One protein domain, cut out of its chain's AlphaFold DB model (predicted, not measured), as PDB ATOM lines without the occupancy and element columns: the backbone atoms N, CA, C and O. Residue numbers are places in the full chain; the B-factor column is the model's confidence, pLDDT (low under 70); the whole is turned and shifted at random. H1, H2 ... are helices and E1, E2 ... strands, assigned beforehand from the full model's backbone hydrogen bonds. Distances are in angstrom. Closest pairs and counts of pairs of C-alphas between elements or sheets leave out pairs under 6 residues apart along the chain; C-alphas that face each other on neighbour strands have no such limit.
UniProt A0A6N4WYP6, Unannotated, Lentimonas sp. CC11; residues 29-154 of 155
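What this domain is: This is residues 29 to 154 of the 155 residues of the protein "Unannotated" of Lentimonas sp. CC11 (UniProt A0A6N4WYP6). Two four-stranded sheets, both twisted, lie partly face to face, and the hairpin of E2 and E3 runs on from one of them as a long two-stranded arm that makes the length of the domain. One short helix, H1, packs on the other sheet near E4 and E5. The printed part has 126 residues, with eight named strands and one named helix in the order E1 E2 E3 E4 E5 E6 E7 H1 E8; the class is mostly strand. One sheet has the order E2 E3 E7 E6, all antiparallel, and the other E1 E8 E4 E5, mixed. The whole is only just compact, close to loose, with a radius of gyration of the C-alphas of 16.3 A, and is only just elongated, with spans of 52 by 34 by 28 A.

Where its parts are: E2, residues 45 to 62, is 43.1 A long and begins at C-alpha 45 at (125.826, 157.082, 150.474); it bends by 70 degrees at residue 49. E3, residues 68 to 84, is 41.0 A long and bends by 71 degrees at residue 76. E7 is residues 130 to 134, 13.5 A, and E6 is residues 117 to 119, 6.2 A. In the other sheet, E1 is residues 35 to 38, 10.5 A; E8 is residues 148 to 153, 16.1 A, ending at C-alpha 153 at (129.922, 167.254, 137.326); E4 is residues 94 to 101, 20.7 A; and E5 is residues 104 to 110, 17.6 A. H1 is residues 140 to 145, 9.9 A.

How they stand to each other: E2 and E3 form a hairpin, with N 49 and O 81 at 3.0 A and N 61 and O 69 at 2.9 A, within hydrogen-bond range. E3 and E7 are antiparallel at 131 degrees, with N 82 and O 131 at 2.9 A. E6 and E7 are a hairpin, with N 118 and O 132 at 2.9 A. In the other sheet, which is strongly twisted, E1 and E8 are parallel at 14 degrees, with N 149 and O 35 at 2.8 A. E8 and E4 are antiparallel, with N 98 and O 150 at 2.9 A. E4 and E5 are a hairpin, with N 97 and O 109 at 2.8 A. Between the sheets, E4 and E7 are apart, for instance. H1 is on the sheet E1 E8 E4 E5 at a height over the sheet of 9.6 A; the closest C-alphas of E4 and H1 are those of Gln 101 and Ser 145, 6.2 A. In H1, 0 of 2 O i to N i+4 pairs and 3 of 3 O i to N i+3 pairs are within hydrogen-bond range.

The domain as a whole: The two C-alphas farthest apart, those of Ala 44 and Glu 65, are 52.7 A apart. The printed part has no cut, and no link is long. The mean pLDDT of the printed part is 78.2; 32 residues are under 70, among them residues 86 to 92 and 117 to 128.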
ATOM      1  N   ASP A  29     117.864 166.932 162.146       59.50
ATOM      2  CA  ASP A  29     118.471 166.124 161.084       59.50
ATOM      3  C   ASP A  29     117.354 165.148 160.669       59.50
ATOM      4  O   ASP A  29     117.152 164.127 161.327       59.50
ATOM      5  N   ALA A  30     116.538 165.496 159.671       60.75
ATOM      6  CA  ALA A  30     115.513 164.567 159.191       60.75
ATOM      7  C   ALA A  30     116.185 163.565 158.238       60.75
ATOM      8  O   ALA A  30     116.739 164.014 157.225       60.75
ATOM      9  N   PRO A  31     116.196 162.251 158.542       63.03
ATOM     10  CA  PRO A  31     116.667 161.261 157.587       63.03
ATOM     11  C   PRO A  31     115.742 161.283 156.370       63.03
ATOM     12  O   PRO A  31     114.519 161.322 156.502       63.03
ATOM     13  N   THR A  32     116.351 161.292 155.195       72.75
ATOM     14  CA  THR A  32     115.672 161.181 153.904       72.75
ATOM     15  C   THR A  32     116.129 159.900 153.227       72.75
ATOM     16  O   THR A  32     117.243 159.452 153.486       72.75
ATOM     17  N   ASP A  33     115.293 159.318 152.374       82.94
ATOM     18  CA  ASP A  33     115.584 158.061 151.673       82.94
ATOM     19  C   ASP A  33     115.824 158.309 150.174       82.94
ATOM     20  O   ASP A  33     115.296 157.599 149.324       82.94
ATOM     21  N   PHE A  34     116.608 159.336 149.826       91.81
ATOM     22  CA  PHE A  34     116.920 159.623 148.424       91.81
ATOM     23  C   PHE A  34     117.940 158.624 147.870       91.81
ATOM     24  O   PHE A  34     118.937 158.299 148.528       91.81
ATOM     25  N   GLU A  35     117.746 158.208 146.624       94.12
ATOM     26  CA  GLU A  35     118.803 157.658 145.790       94.12
ATOM     27  C   GLU A  35     119.722 158.790 145.323       94.12
ATOM     28  O   GLU A  35     119.269 159.843 144.877       94.12
ATOM     29  N   PHE A  36     121.034 158.568 145.386       92.06
ATOM     30  CA  PHE A  36     122.007 159.527 144.881       92.06
ATOM     31  C   PHE A  36     122.759 158.975 143.687       92.06
ATOM     32  O   PHE A  36     123.275 157.857 143.711       92.06
ATOM     33  N   THR A  37     122.885 159.809 142.664       92.56
ATOM     34  CA  THR A  37     123.669 159.515 141.469       92.56
ATOM     35  C   THR A  37     124.616 160.665 141.147       92.56
ATOM     36  O   THR A  37     124.448 161.788 141.620       92.56
ATOM     37  N   VAL A  38     125.665 160.380 140.379       89.75
ATOM     38  CA  VAL A  38     126.568 161.383 139.811       89.75
ATOM     39  C   VAL A  38     126.668 161.130 138.314       89.75
ATOM     40  O   VAL A  38     127.194 160.090 137.912       89.75
ATOM     41  N   ASN A  39     126.196 162.070 137.492       90.88
ATOM     42  CA  ASN A  39     125.981 161.862 136.055       90.88
ATOM     43  C   ASN A  39     125.258 160.520 135.792       90.88
ATOM     44  O   ASN A  39     125.774 159.669 135.062       90.88
ATOM     45  N   ASP A  40     124.143 160.290 136.492       91.75
ATOM     46  CA  ASP A  40     123.305 159.078 136.442       91.75
ATOM     47  C   ASP A  40     123.982 157.773 136.893       91.75
ATOM     48  O   ASP A  40     123.391 156.696 136.832       91.75
ATOM     49  N   SER A  41     125.218 157.833 137.390       90.94
ATOM     50  CA  SER A  41     125.896 156.670 137.967       90.94
ATOM     51  C   SER A  41     125.638 156.589 139.476       90.94
ATOM     52  O   SER A  41     125.834 157.600 140.151       90.94
ATOM     53  N   PRO A  42     125.267 155.423 140.040       91.00
ATOM     54  CA  PRO A  42     124.979 155.287 141.470       91.00
ATOM     55  C   PRO A  42     126.117 155.762 142.378       91.00
ATOM     56  O   PRO A  42     127.287 155.424 142.167       91.00
ATOM     57  N   LEU A  43     125.760 156.510 143.424       86.69
ATOM     58  CA  LEU A  43     126.663 156.983 144.466       86.69
ATOM     59  C   LEU A  43     126.371 156.249 145.776       86.69
ATOM     60  O   LEU A  43     125.273 156.322 146.319       86.69
ATOM     61  N   ALA A  44     127.381 155.573 146.324       86.38
ATOM     62  CA  ALA A  44     127.265 154.926 147.624       86.38
ATOM     63  C   ALA A  44     127.222 155.982 148.741       86.38
ATOM     64  O   ALA A  44     128.225 156.645 149.021       86.38
ATOM     65  N   VAL A  45     126.062 156.132 149.380       84.19
ATOM     66  CA  VAL A  45     125.826 157.082 150.474       84.19
ATOM     67  C   VAL A  45     125.763 156.346 151.808       84.19
ATOM     68  O   VAL A  45     125.067 155.350 151.956       84.19
ATOM     69  N   SER A  46     126.519 156.854 152.779       83.75
ATOM     70  CA  SER A  46     126.595 156.328 154.149       83.75
ATOM     71  C   SER A  46     125.702 157.099 155.122       83.75
ATOM     72  O   SER A  46     125.234 156.539 156.108       83.75
ATOM     73  N   GLU A  47     125.462 158.385 154.856       82.62
ATOM     74  CA  GLU A  47     124.538 159.219 155.619       82.62
ATOM     75  C   GLU A  47     123.937 160.285 154.713       82.62
ATOM     76  O   GLU A  47     124.637 160.875 153.889       82.62
ATOM     77  N   GLN A  48     122.658 160.569 154.916       86.50
ATOM     78  CA  GLN A  48     121.956 161.660 154.266       86.50
ATOM     79  C   GLN A  48     120.949 162.300 155.219       86.50
ATOM     80  O   GLN A  48     120.514 161.672 156.187       86.50
ATOM     81  N   GLY A  49     120.579 163.545 154.941       85.88
ATOM     82  CA  GLY A  49     119.461 164.191 155.614       85.88
ATOM     83  C   GLY A  49     119.322 165.670 155.292       85.88
ATOM     84  O   GLY A  49     120.204 166.298 154.697       85.88
ATOM     85  N   ILE A  50     118.201 166.237 155.729       85.31
ATOM     86  CA  ILE A  50     117.924 167.672 155.632       85.31
ATOM     87  C   ILE A  50     118.181 168.324 156.984       85.31
ATOM     88  O   ILE A  50     117.641 167.910 158.010       85.31
ATOM     89  N   THR A  51     119.004 169.373 156.970       79.81
ATOM     90  CA  THR A  51     119.446 170.081 158.180       79.81
ATOM     91  C   THR A  51     119.158 171.570 158.049       79.81
ATOM     92  O   THR A  51     119.406 172.166 157.000       79.81
ATOM     93  N   GLN A  52     118.655 172.215 159.100       80.75
ATOM     94  CA  GLN A  52     118.491 173.670 159.110       80.75
ATOM     95  C   GLN A  52     119.739 174.344 159.689       80.75
ATOM     96  O   GLN A  52     120.192 174.000 160.780       80.75
ATOM     97  N   ARG A  53     120.300 175.335 158.986       71.50
ATOM     98  CA  ARG A  53     121.522 176.039 159.414       71.50
ATOM     99  C   ARG A  53     121.402 177.548 159.270       71.50
ATOM    100  O   ARG A  53     120.637 178.048 158.448       71.50
ATOM    101  N   ALA A  54     122.179 178.269 160.075       71.50
ATOM    102  CA  ALA A  54     122.398 179.696 159.887       71.50
ATOM    103  C   ALA A  54     123.406 179.915 158.751       71.50
ATOM    104  O   ALA A  54     124.460 179.283 158.726       71.50
ATOM    105  N   VAL A  55     123.073 180.815 157.833       69.06
ATOM    106  CA  VAL A  55     123.898 181.219 156.695       69.06
ATOM    107  C   VAL A  55     124.194 182.705 156.831       69.06
ATOM    108  O   VAL A  55     123.286 183.507 157.059       69.06
ATOM    109  N   THR A  56     125.463 183.066 156.679       69.88
ATOM    110  CA  THR A  56     125.924 184.453 156.605       69.88
ATOM    111  C   THR A  56     126.384 184.745 155.185       69.88
ATOM    112  O   THR A  56     127.273 184.061 154.683       69.88
ATOM    113  N   LYS A  57     125.790 185.748 154.536       69.00
ATOM    114  CA  LYS A  57     126.164 186.191 153.189       69.00
ATOM    115  C   LYS A  57     126.599 187.648 153.228       69.00
ATOM    116  O   LYS A  57     125.881 188.493 153.759       69.00
ATOM    117  N   GLU A  58     127.755 187.930 152.642       74.81
ATOM    118  CA  GLU A  58     128.200 189.292 152.376       74.81
ATOM    119  C   GLU A  58     127.649 189.739 151.017       74.81
ATOM    120  O   GLU A  58     127.792 189.042 150.011       74.81
ATOM    121  N   VAL A  59     126.969 190.882 150.987       75.50
ATOM    122  CA  VAL A  59     126.438 191.489 149.766       75.50
ATOM    123  C   VAL A  59     127.101 192.840 149.578       75.50
ATOM    124  O   VAL A  59     126.857 193.776 150.340       75.50
ATOM    125  N   ASN A  60     127.911 192.933 148.528       80.88
ATOM    126  CA  ASN A  60     128.616 194.146 148.151       80.88
ATOM    127  C   ASN A  60     127.789 194.929 147.128       80.88
ATOM    128  O   ASN A  60     127.594 194.480 145.999       80.88
ATOM    129  N   TYR A  61     127.294 196.102 147.523       80.50
ATOM    130  CA  TYR A  61     126.582 197.021 146.636       80.50
ATOM    131  C   TYR A  61     127.467 198.215 146.295       80.50
ATOM    132  O   TYR A  61     127.997 198.869 147.188       80.50
ATOM    133  N   LYS A  62     127.602 198.539 145.007       85.62
ATOM    134  CA  LYS A  62     128.298 199.746 144.554       85.62
ATOM    135  C   LYS A  62     127.267 200.779 144.112       85.62
ATOM    136  O   LYS A  62     126.486 200.506 143.204       85.62
ATOM    137  N   ASN A  63     127.242 201.949 144.749       82.69
ATOM    138  CA  ASN A  63     126.353 203.031 144.319       82.69
ATOM    139  C   ASN A  63     126.872 203.717 143.034       82.69
ATOM    140  O   ASN A  63     127.981 203.448 142.567       82.69
ATOM    141  N   SER A  64     126.078 204.635 142.475       81.12
ATOM    142  CA  SER A  64     126.425 205.419 141.276       81.12
ATOM    143  C   SER A  64     127.670 206.302 141.434       81.12
ATOM    144  O   SER A  64     128.250 206.718 140.437       81.12
ATOM    145  N   GLU A  65     128.097 206.570 142.668       84.31
ATOM    146  CA  GLU A  65     129.292 207.356 143.011       84.31
ATOM    147  C   GLU A  65     130.532 206.471 143.225       84.31
ATOM    148  O   GLU A  65     131.626 206.960 143.492       84.31
ATOM    149  N   GLY A  66     130.376 205.152 143.097       81.44
ATOM    150  CA  GLY A  66     131.449 204.179 143.238       81.44
ATOM    151  C   GLY A  66     131.760 203.748 144.672       81.44
ATOM    152  O   GLY A  66     132.690 202.961 144.857       81.44
ATOM    153  N   VAL A  67     130.981 204.194 145.659       79.62
ATOM    154  CA  VAL A  67     131.087 203.777 147.062       79.62
ATOM    155  C   VAL A  67     130.573 202.346 147.210       79.62
ATOM    156  O   VAL A  67     129.464 202.029 146.770       79.62
ATOM    157  N   VAL A  68     131.385 201.489 147.834       82.06
ATOM    158  CA  VAL A  68     131.043 200.094 148.137       82.06
ATOM    159  C   VAL A  68     130.421 200.015 149.528       82.06
ATOM    160  O   VAL A  68     131.045 200.391 150.518       82.06
ATOM    161  N   PHE A  69     129.198 199.508 149.596       78.56
ATOM    162  CA  PHE A  69     128.485 199.179 150.820       78.56
ATOM    163  C   PHE A  69     128.539 197.669 151.036       78.56
ATOM    164  O   PHE A  69     128.134 196.908 150.156       78.56
ATOM    165  N   VAL A  70     129.012 197.256 152.209       78.81
ATOM    166  CA  VAL A  70     129.114 195.849 152.607       78.81
ATOM    167  C   VAL A  70     127.955 195.524 153.547       78.81
ATOM    168  O   VAL A  70     127.942 195.959 154.699       78.81
ATOM    169  N   ASN A  71     126.969 194.770 153.065       71.31
ATOM    170  CA  ASN A  71     125.857 194.293 153.884       71.31
ATOM    171  C   ASN A  71     126.098 192.851 154.321       71.31
ATOM    172  O   ASN A  71     126.323 191.976 153.490       71.31
ATOM    173  N   HIS A  72     125.979 192.591 155.620       72.56
ATOM    174  CA  HIS A  72     126.041 191.240 156.169       72.56
ATOM    175  C   HIS A  72     124.616 190.744 156.414       72.56
ATOM    176  O   HIS A  72     123.910 191.263 157.278       72.56
ATOM    177  N   LEU A  73     124.177 189.754 155.640       69.75
ATOM    178  CA  LEU A  73     122.875 189.117 155.802       69.75
ATOM    179  C   LEU A  73     123.043 187.812 156.570       69.75
ATOM    180  O   LEU A  73     123.805 186.945 156.151       69.75
ATOM    181  N   ALA A  74     122.302 187.657 157.664       69.75
ATOM    182  CA  ALA A  74     122.196 186.403 158.397       69.75
ATOM    183  C   ALA A  74     120.770 185.864 158.256       69.75
ATOM    184  O   ALA A  74     119.807 186.543 158.611       69.75
ATOM    185  N   TYR A  75     120.626 184.650 157.734       68.81
ATOM    186  CA  TYR A  75     119.331 183.993 157.570       68.81
ATOM    187  C   TYR A  75     119.441 182.499 157.870       68.81
ATOM    188  O   TYR A  75     120.534 181.952 157.993       68.81
ATOM    189  N   ARG A  76     118.300 181.827 158.038       74.06
ATOM    190  CA  ARG A  76     118.255 180.367 158.179       74.06
ATOM    191  C   ARG A  76     117.926 179.745 156.830       74.06
ATOM    192  O   ARG A  76     117.021 180.229 156.157       74.06
ATOM    193  N   SER A  77     118.625 178.675 156.474       78.69
ATOM    194  CA  SER A  77     118.352 177.904 155.261       78.69
ATOM    195  C   SER A  77     118.436 176.406 155.519       78.69
ATOM    196  O   SER A  77     119.153 175.952 156.419       78.69
ATOM    197  N   TYR A  78     117.697 175.644 154.722       85.31
ATOM    198  CA  TYR A  78     117.765 174.190 154.713       85.31
ATOM    199  C   TYR A  78     118.934 173.730 153.859       85.31
ATOM    200  O   TYR A  78     119.260 174.350 152.849       85.31
ATOM    201  N   HIS A  79     119.577 172.658 154.297       85.00
ATOM    202  CA  HIS A  79     120.723 172.086 153.622       85.00
ATOM    203  C   HIS A  79     120.531 170.593 153.442       85.00
ATOM    204  O   HIS A  79     120.261 169.894 154.421       85.00
ATOM    205  N   LEU A  80     120.742 170.124 152.217       87.50
ATOM    206  CA  LEU A  80     120.906 168.711 151.923       87.50
ATOM    207  C   LEU A  80     122.317 168.301 152.321       87.50
ATOM    208  O   LEU A  80     123.288 168.789 151.747       87.50
ATOM    209  N   ALA A  81     122.427 167.452 153.334       85.19
ATOM    210  CA  ALA A  81     123.686 166.932 153.836       85.19
ATOM    211  C   ALA A  81     123.859 165.488 153.369       85.19
ATOM    212  O   ALA A  81     122.984 164.662 153.610       85.19
ATOM    213  N   VAL A  82     124.988 165.183 152.730       83.81
ATOM    214  CA  VAL A  82     125.287 163.850 152.191       83.81
ATOM    215  C   VAL A  82     126.720 163.469 152.545       83.81
ATOM    216  O   VAL A  82     127.650 164.257 152.363       83.81
ATOM    217  N   ALA A  83     126.903 162.252 153.048       82.38
ATOM    218  CA  ALA A  83     128.200 161.626 153.251       82.38
ATOM    219  C   ALA A  83     128.315 160.379 152.371       82.38
ATOM    220  O   ALA A  83     127.478 159.481 152.465       82.38
ATOM    221  N   TYR A  84     129.360 160.287 151.553       79.56
ATOM    222  CA  TYR A  84     129.474 159.239 150.535       79.56
ATOM    223  C   TYR A  84     130.821 158.511 150.549       79.56
ATOM    224  O   TYR A  84     131.869 159.047 150.925       79.56
ATOM    225  N   GLU A  85     130.789 157.252 150.123       75.56
ATOM    226  CA  GLU A  85     131.949 156.372 150.040       75.56
ATOM    227  C   GLU A  85     132.586 156.482 148.653       75.56
ATOM    228  O   GLU A  85     132.188 155.811 147.704       75.56
ATOM    229  N   TRP A  86     133.608 157.328 148.514       66.69
ATOM    230  CA  TRP A  86     134.420 157.375 147.299       66.69
ATOM    231  C   TRP A  86     135.887 157.149 147.642       66.69
ATOM    232  O   TRP A  86     136.431 157.783 148.545       66.69
ATOM    233  N   LYS A  87     136.538 156.242 146.899       57.31
ATOM    234  CA  LYS A  87     137.963 155.901 147.049       57.31
ATOM    235  C   LYS A  87     138.934 157.051 146.742       57.31
ATOM    236  O   LYS A  87     140.122 156.892 146.998       57.31
ATOM    237  N   PHE A  88     138.470 158.182 146.207       47.25
ATOM    238  CA  PHE A  88     139.325 159.310 145.844       47.25
ATOM    239  C   PHE A  88     138.696 160.636 146.283       47.25
ATOM    240  O   PHE A  88     137.565 160.935 145.907       47.25
ATOM    241  N   MET A  89     139.463 161.422 147.053       48.50
ATOM    242  CA  MET A  89     139.159 162.778 147.538       48.50
ATOM    243  C   MET A  89     139.136 163.811 146.398       48.50
ATOM    244  O   MET A  89     139.850 164.814 146.425       48.50
ATOM    245  N   GLY A  90     138.357 163.566 145.351       50.34
ATOM    246  CA  GLY A  90     138.035 164.636 144.426       50.34
ATOM    247  C   GLY A  90     137.114 165.606 145.152       50.34
ATOM    248  O   GLY A  90     135.938 165.295 145.309       50.34
ATOM    249  N   GLN A  91     137.629 166.769 145.570       53.56
ATOM    250  CA  GLN A  91     136.828 167.996 145.559       53.56
ATOM    251  C   GLN A  91     136.345 168.148 144.115       53.56
ATOM    252  O   GLN A  91     137.054 168.688 143.273       53.56
ATOM    253  N   GLN A  92     135.240 167.493 143.770       61.28
ATOM    254  CA  GLN A  92     134.652 167.638 142.452       61.28
ATOM    255  C   GLN A  92     133.730 168.836 142.523       61.28
ATOM    256  O   GLN A  92     132.799 168.853 143.327       61.28
ATOM    257  N   ASP A  93     134.007 169.817 141.675       71.56
ATOM    258  CA  ASP A  93     133.100 170.924 141.450       71.56
ATOM    259  C   ASP A  93     131.872 170.358 140.735       71.56
ATOM    260  O   ASP A  93     131.921 169.942 139.574       71.56
ATOM    261  N   PHE A  94     130.762 170.255 141.457       81.06
ATOM    262  CA  PHE A  94     129.478 169.953 140.845       81.06
ATOM    263  C   PHE A  94     128.955 171.219 140.162       81.06
ATOM    264  O   PHE A  94     128.990 172.304 140.738       81.06
ATOM    265  N   ALA A  95     128.480 171.087 138.925       86.19
ATOM    266  CA  ALA A  95     127.887 172.185 138.169       86.19
ATOM    267  C   ALA A  95     126.415 172.396 138.534       86.19
ATOM    268  O   ALA A  95     125.955 173.538 138.582       86.19
ATOM    269  N   ALA A  96     125.683 171.313 138.801       89.62
ATOM    270  CA  ALA A  96     124.261 171.352 139.118       89.62
ATOM    271  C   ALA A  96     123.821 170.131 139.937       89.62
ATOM    272  O   ALA A  96     124.539 169.132 140.037       89.62
ATOM    273  N   ILE A  97     122.627 170.239 140.510       91.56
ATOM    274  CA  ILE A  97     121.871 169.148 141.117       91.56
ATOM    275  C   ILE A  97     120.512 169.085 140.451       91.56
ATOM    276  O   ILE A  97     119.828 170.099 140.326       91.56
ATOM    277  N   GLU A  98     120.116 167.877 140.103       94.75
ATOM    278  CA  GLU A  98     118.824 167.555 139.533       94.75
ATOM    279  C   GLU A  98     118.018 166.718 140.530       94.75
ATOM    280  O   GLU A  98     118.549 165.798 141.158       94.75
ATOM    281  N   PHE A  99     116.740 167.047 140.676       95.06
ATOM    282  CA  PHE A  99     115.787 166.364 141.544       95.06
ATOM    283  C   PHE A  99     114.763 165.642 140.673       95.06
ATOM    284  O   PHE A  99     114.077 166.289 139.877       95.06
ATOM    285  N   TYR A 100     114.656 164.329 140.840       96.38
ATOM    286  CA  TYR A 100     113.792 163.465 140.046       96.38
ATOM    287  C   TYR A 100     112.655 162.872 140.874       96.38
ATOM    288  O   TYR A 100     112.781 162.685 142.085       96.38
ATOM    289  N   GLN A 101     111.560 162.592 140.177       95.38
ATOM    290  CA  GLN A 101     110.521 161.661 140.590       95.38
ATOM    291  C   GLN A 101     110.371 160.651 139.462       95.38
ATOM    292  O   GLN A 101     110.071 161.027 138.326       95.38
ATOM    293  N   ASP A 102     110.610 159.385 139.770       92.38
ATOM    294  CA  ASP A 102     110.799 158.317 138.807       92.38
ATOM    295  C   ASP A 102     111.871 158.728 137.766       92.38
ATOM    296  O   ASP A 102     113.040 158.949 138.095       92.38
ATOM    297  N   ASP A 103     111.470 158.905 136.506       91.94
ATOM    298  CA  ASP A 103     112.343 159.337 135.407       91.94
ATOM    299  C   ASP A 103     112.159 160.825 135.031       91.94
ATOM    300  O   ASP A 103     112.797 161.316 134.095       91.94
ATOM    301  N   GLU A 104     111.286 161.567 135.723       96.50
ATOM    302  CA  GLU A 104     110.971 162.966 135.412       96.50
ATOM    303  C   GLU A 104     111.815 163.943 136.240       96.50
ATOM    304  O   GLU A 104     111.844 163.888 137.469       96.50
ATOM    305  N   LEU A 105     112.480 164.882 135.560       95.69
ATOM    306  CA  LEU A 105     113.188 165.989 136.202       95.69
ATOM    307  C   LEU A 105     112.179 167.013 136.740       95.69
ATOM    308  O   LEU A 105     111.585 167.770 135.974       95.69
ATOM    309  N   ILE A 106     112.040 167.085 138.063       94.69
ATOM    310  CA  ILE A 106     111.148 168.043 138.732       94.69
ATOM    311  C   ILE A 106     111.822 169.409 138.865       94.69
ATOM    312  O   ILE A 106     111.188 170.458 138.711       94.69
ATOM    313  N   HIS A 107     113.108 169.415 139.217       93.81
ATOM    314  CA  HIS A 107     113.826 170.646 139.514       93.81
ATOM    315  C   HIS A 107     115.321 170.519 139.250       93.81
ATOM    316  O   HIS A 107     115.918 169.474 139.484       93.81
ATOM    317  N   GLU A 108     115.934 171.625 138.843       92.56
ATOM    318  CA  GLU A 108     117.377 171.743 138.678       92.56
ATOM    319  C   GLU A 108     117.880 172.963 139.452       92.56
ATOM    320  O   GLU A 108     117.322 174.060 139.369       92.56
ATOM    321  N   MET A 109     118.971 172.771 140.187       89.06
ATOM    322  CA  MET A 109     119.708 173.833 140.850       89.06
ATOM    323  C   MET A 109     121.147 173.871 140.351       89.06
ATOM    324  O   MET A 109     121.936 172.972 140.623       89.06
ATOM    325  N   THR A 110     121.535 174.982 139.734       87.88
ATOM    326  CA  THR A 110     122.936 175.260 139.406       87.88
ATOM    327  C   THR A 110     123.748 175.574 140.669       87.88
ATOM    328  O   THR A 110     123.321 176.349 141.528       87.88
ATOM    329  N   LEU A 111     124.954 175.018 140.758       78.75
ATOM    330  CA  LEU A 111     125.872 175.146 141.891       78.75
ATOM    331  C   LEU A 111     127.095 176.039 141.609       78.75
ATOM    332  O   LEU A 111     128.094 175.963 142.320       78.75
ATOM    333  N   THR A 112     127.015 176.909 140.601       68.88
ATOM    334  CA  THR A 112     128.093 177.835 140.199       68.88
ATOM    335  C   THR A 112     128.377 178.952 141.210       68.88
ATOM    336  O   THR A 112     129.366 179.661 141.068       68.88
ATOM    337  N   ASP A 113     127.501 179.160 142.198       67.88
ATOM    338  CA  ASP A 113     127.715 180.100 143.305       67.88
ATOM    339  C   ASP A 113     128.326 179.332 144.486       67.88
ATOM    340  O   ASP A 113     127.681 178.433 145.029       67.88
ATOM    341  N   GLU A 114     129.542 179.700 144.909       64.12
ATOM    342  CA  GLU A 114     130.226 179.097 146.067       64.12
ATOM    343  C   GLU A 114     129.350 179.108 147.331       64.12
ATOM    344  O   GLU A 114     129.416 178.189 148.139       64.12
ATOM    345  N   SER A 115     128.444 180.084 147.488       62.78
ATOM    346  CA  SER A 115     127.522 180.141 148.633       62.78
ATOM    347  C   SER A 115     126.450 179.042 148.642       62.78
ATOM    348  O   SER A 115     125.738 178.884 149.641       62.78
ATOM    349  N   ARG A 116     126.326 178.268 147.554       70.69
ATOM    350  CA  ARG A 116     125.450 177.090 147.475       70.69
ATOM    351  C   ARG A 116     126.127 175.806 147.941       70.69
ATOM    352  O   ARG A 116     125.417 174.906 148.390       70.69
ATOM    353  N   GLN A 117     127.456 175.725 147.875       65.75
ATOM    354  CA  GLN A 117     128.218 174.548 148.283       65.75
ATOM    355  C   GLN A 117     128.966 174.823 149.587       65.75
ATOM    356  O   GLN A 117     129.843 175.674 149.663       65.75
ATOM    357  N   MET A 118     128.657 174.059 150.629       61.28
ATOM    358  CA  MET A 118     129.433 174.064 151.863       61.28
ATOM    359  C   MET A 118     130.224 172.763 151.950       61.28
ATOM    360  O   MET A 118     129.711 171.730 152.390       61.28
ATOM    361  N   ALA A 119     131.491 172.820 151.546       58.16
ATOM    362  CA  ALA A 119     132.462 171.776 151.841       58.16
ATOM    363  C   ALA A 119     133.137 172.092 153.184       58.16
ATOM    364  O   ALA A 119     133.614 173.203 153.411       58.16
ATOM    365  N   SER A 120     133.166 171.121 154.096       48.38
ATOM    366  CA  SER A 120     133.935 171.256 155.334       48.38
ATOM    367  C   SER A 120     135.375 170.821 155.074       48.38
ATOM    368  O   SER A 120     135.605 169.676 154.695       48.38
ATOM    369  N   SER A 121     136.342 171.715 155.298       44.16
ATOM    370  CA  SER A 121     137.773 171.367 155.324       44.16
ATOM    371  C   SER A 121     138.134 170.548 156.564       44.16
ATOM    372  O   SER A 121     139.053 169.729 156.531       44.16
ATOM    373  N   GLU A 122     137.379 170.718 157.653       42.38
ATOM    374  CA  GLU A 122     137.378 169.767 158.749       42.38
ATOM    375  C   GLU A 122     136.653 168.518 158.263       42.38
ATOM    376  O   GLU A 122     135.421 168.479 158.198       42.38
ATOM    377  N   THR A 123     137.409 167.474 157.923       44.56
ATOM    378  CA  THR A 123     136.864 166.121 157.921       44.56
ATOM    379  C   THR A 123     136.117 165.959 159.240       44.56
ATOM    380  O   THR A 123     136.754 165.899 160.298       44.56
ATOM    381  N   ARG A 124     134.773 165.886 159.212       51.25
ATOM    382  CA  ARG A 124     134.031 165.267 160.321       51.25
ATOM    383  C   ARG A 124     134.822 163.997 160.609       51.25
ATOM    384  O   ARG A 124     135.091 163.262 159.667       51.25
ATOM    385  N   ARG A 125     135.266 163.791 161.851       46.66
ATOM    386  CA  ARG A 125     136.332 162.843 162.258       46.66
ATOM    387  C   ARG A 125     136.216 161.407 161.691       46.66
ATOM    388  O   ARG A 125     137.167 160.642 161.800       46.66
ATOM    389  N   TYR A 126     135.080 161.067 161.072       48.09
ATOM    390  CA  TYR A 126     134.722 159.785 160.464       48.09
ATOM    391  C   TYR A 126     134.066 159.873 159.060       48.09
ATOM    392  O   TYR A 126     133.535 158.874 158.593       48.09
ATOM    393  N   LYS A 127     134.060 161.030 158.379       54.22
ATOM    394  CA  LYS A 127     133.433 161.229 157.053       54.22
ATOM    395  C   LYS A 127     134.352 162.043 156.148       54.22
ATOM    396  O   LYS A 127     134.352 163.270 156.199       54.22
ATOM    397  N   GLN A 128     135.161 161.344 155.354       58.00
ATOM    398  CA  GLN A 128     136.141 161.968 154.457       58.00
ATOM    399  C   GLN A 128     135.490 162.686 153.268       58.00
ATOM    400  O   GLN A 128     136.062 163.655 152.784       58.00
ATOM    401  N   ASN A 129     134.285 162.278 152.855       73.19
ATOM    402  CA  ASN A 129     133.543 162.940 151.785       73.19
ATOM    403  C   ASN A 129     132.159 163.361 152.289       73.19
ATOM    404  O   ASN A 129     131.214 162.573 152.278       73.19
ATOM    405  N   PHE A 130     132.069 164.588 152.801       77.56
ATOM    406  CA  PHE A 130     130.828 165.203 153.264       77.56
ATOM    407  C   PHE A 130     130.551 166.468 152.455       77.56
ATOM    408  O   PHE A 130     131.419 167.336 152.351       77.56
ATOM    409  N   LEU A 131     129.326 166.588 151.952       79.38
ATOM    410  CA  LEU A 131     128.837 167.750 151.226       79.38
ATOM    411  C   LEU A 131     127.553 168.257 151.885       79.38
ATOM    412  O   LEU A 131     126.678 167.465 152.235       79.38
ATOM    413  N   ALA A 132     127.435 169.575 152.046       80.50
ATOM    414  CA  ALA A 132     126.177 170.221 152.391       80.50
ATOM    415  C   ALA A 132     125.801 171.241 151.312       80.50
ATOM    416  O   ALA A 132     126.572 172.156 151.026       80.50
ATOM    417  N   ILE A 133     124.610 171.099 150.735       84.56
ATOM    418  CA  ILE A 133     124.097 171.985 149.685       84.56
ATOM    419  C   ILE A 133     123.011 172.865 150.265       84.56
ATOM    420  O   ILE A 133     122.052 172.357 150.838       84.56
ATOM    421  N   ASN A 134     123.133 174.175 150.082       84.69
ATOM    422  CA  ASN A 134     122.106 175.128 150.473       84.69
ATOM    423  C   ASN A 134     120.895 175.034 149.528       84.69
ATOM    424  O   ASN A 134     120.983 175.371 148.347       84.69
ATOM    425  N   LEU A 135     119.745 174.643 150.070       86.50
ATOM    426  CA  LEU A 135     118.487 174.459 149.344       86.50
ATOM    427  C   LEU A 135     117.695 175.762 149.163       86.50
ATOM    428  O   LEU A 135     116.482 175.743 148.958       86.50
ATOM    429  N   GLN A 136     118.350 176.922 149.245       83.31
ATOM    430  CA  GLN A 136     117.689 178.201 149.018       83.31
ATOM    431  C   GLN A 136     117.030 178.230 147.629       83.31
ATOM    432  O   GLN A 136     117.703 178.135 146.596       83.31
ATOM    433  N   GLY A 137     115.710 178.422 147.631       79.19
ATOM    434  CA  GLY A 137     114.872 178.437 146.432       79.19
ATOM    435  C   GLY A 137     114.180 177.107 146.120       79.19
ATOM    436  O   GLY A 137     113.315 177.101 145.253       79.19
ATOM    437  N   VAL A 138     114.492 176.024 146.843       84.75
ATOM    438  CA  VAL A 138     113.817 174.723 146.706       84.75
ATOM    439  C   VAL A 138     112.678 174.632 147.721       84.75
ATOM    440  O   VAL A 138     112.928 174.739 148.927       84.75
ATOM    441  N   PRO A 139     111.422 174.441 147.285       82.88
ATOM    442  CA  PRO A 139     110.318 174.193 148.203       82.88
ATOM    443  C   PRO A 139     110.534 172.874 148.949       82.88
ATOM    444  O   PRO A 139     110.690 171.838 148.319       82.88
ATOM    445  N   LEU A 140     110.496 172.876 150.285       80.50
ATOM    446  CA  LEU A 140     110.689 171.632 151.046       80.50
ATOM    447  C   LEU A 140     109.642 170.564 150.729       80.50
ATOM    448  O   LEU A 140     110.000 169.405 150.611       80.50
ATOM    449  N   ALA A 141     108.383 170.956 150.522       82.75
ATOM    450  CA  ALA A 141     107.315 170.025 150.149       82.75
ATOM    451  C   ALA A 141     107.551 169.345 148.787       82.75
ATOM    452  O   ALA A 141     106.959 168.313 148.508       82.75
ATOM    453  N   MET A 142     108.412 169.909 147.930       87.75
ATOM    454  CA  MET A 142     108.835 169.242 146.695       87.75
ATOM    455  C   MET A 142     109.682 168.005 147.004       87.75
ATOM    456  O   MET A 142     109.622 167.028 146.276       87.75
ATOM    457  N   LEU A 143     110.465 168.036 148.084       87.75
ATOM    458  CA  LEU A 143     111.329 166.919 148.459       87.75
ATOM    459  C   LEU A 143     110.530 165.686 148.895       87.75
ATOM    460  O   LEU A 143     111.070 164.590 148.838       87.75
ATOM    461  N   ASP A 144     109.257 165.849 149.271       85.81
ATOM    462  CA  ASP A 144     108.369 164.736 149.628       85.81
ATOM    463  C   ASP A 144     108.071 163.814 148.431       85.81
ATOM    464  O   ASP A 144     107.702 162.658 148.629       85.81
ATOM    465  N   SER A 145     108.206 164.315 147.196       88.50
ATOM    466  CA  SER A 145     107.998 163.539 145.966       88.50
ATOM    467  C   SER A 145     109.292 163.126 145.271       88.50
ATOM    468  O   SER A 145     109.225 162.428 144.265       88.50
ATOM    469  N   VAL A 146     110.450 163.575 145.760       92.50
ATOM    470  CA  VAL A 146     111.746 163.260 145.151       92.50
ATOM    471  C   VAL A 146     112.200 161.882 145.609       92.50
ATOM    472  O   VAL A 146     112.308 161.637 146.808       92.50
ATOM    473  N   ASP A 147     112.535 161.012 144.662       94.25
ATOM    474  CA  ASP A 147     113.158 159.716 144.942       94.25
ATOM    475  C   ASP A 147     114.659 159.717 144.647       94.25
ATOM    476  O   ASP A 147     115.423 159.093 145.381       94.25
ATOM    477  N   ARG A 148     115.104 160.461 143.630       95.00
ATOM    478  CA  ARG A 148     116.486 160.456 143.153       95.00
ATOM    479  C   ARG A 148     117.039 161.866 142.998       95.00
ATOM    480  O   ARG A 148     116.420 162.763 142.429       95.00
ATOM    481  N   ILE A 149     118.265 162.050 143.473       94.19
ATOM    482  CA  ILE A 149     119.039 163.284 143.350       94.19
ATOM    483  C   ILE A 149     120.304 162.983 142.547       94.19
ATOM    484  O   ILE A 149     121.137 162.166 142.948       94.19
ATOM    485  N   ASN A 150     120.459 163.651 141.406       93.50
ATOM    486  CA  ASN A 150     121.601 163.477 140.512       93.50
ATOM    487  C   ASN A 150     122.530 164.689 140.584       93.50
ATOM    488  O   ASN A 150     122.121 165.833 140.385       93.50
ATOM    489  N   PHE A 151     123.803 164.433 140.862       90.19
ATOM    490  CA  PHE A 151     124.854 165.437 140.843       90.19
ATOM    491  C   PHE A 151     125.501 165.502 139.461       90.19
ATOM    492  O   PHE A 151     126.115 164.536 139.005       90.19
ATOM    493  N   ILE A 152     125.448 166.668 138.824       90.44
ATOM    494  CA  ILE A 152     126.101 166.902 137.537       90.44
ATOM    495  C   ILE A 152     127.505 167.449 137.771       90.44
ATOM    496  O   ILE A 152     127.682 168.483 138.418       90.44
ATOM    497  N   LYS A 153     128.528 166.781 137.232       86.12
ATOM    498  CA  LYS A 153     129.922 167.254 137.326       86.12
ATOM    499  C   LYS A 153     130.160 168.474 136.434       86.12
ATOM    500  O   LYS A 153     129.670 168.514 135.305       86.12
ATOM    501  N   ALA A 154     130.973 169.422 136.896       79.44
ATOM    502  CA  ALA A 154     131.553 170.433 136.017       79.44
ATOM    503  C   ALA A 154     132.476 169.776 134.971       79.44
ATOM    504  O   ALA A 154     133.109 168.751 135.244       79.44
TER     505      ALA A 154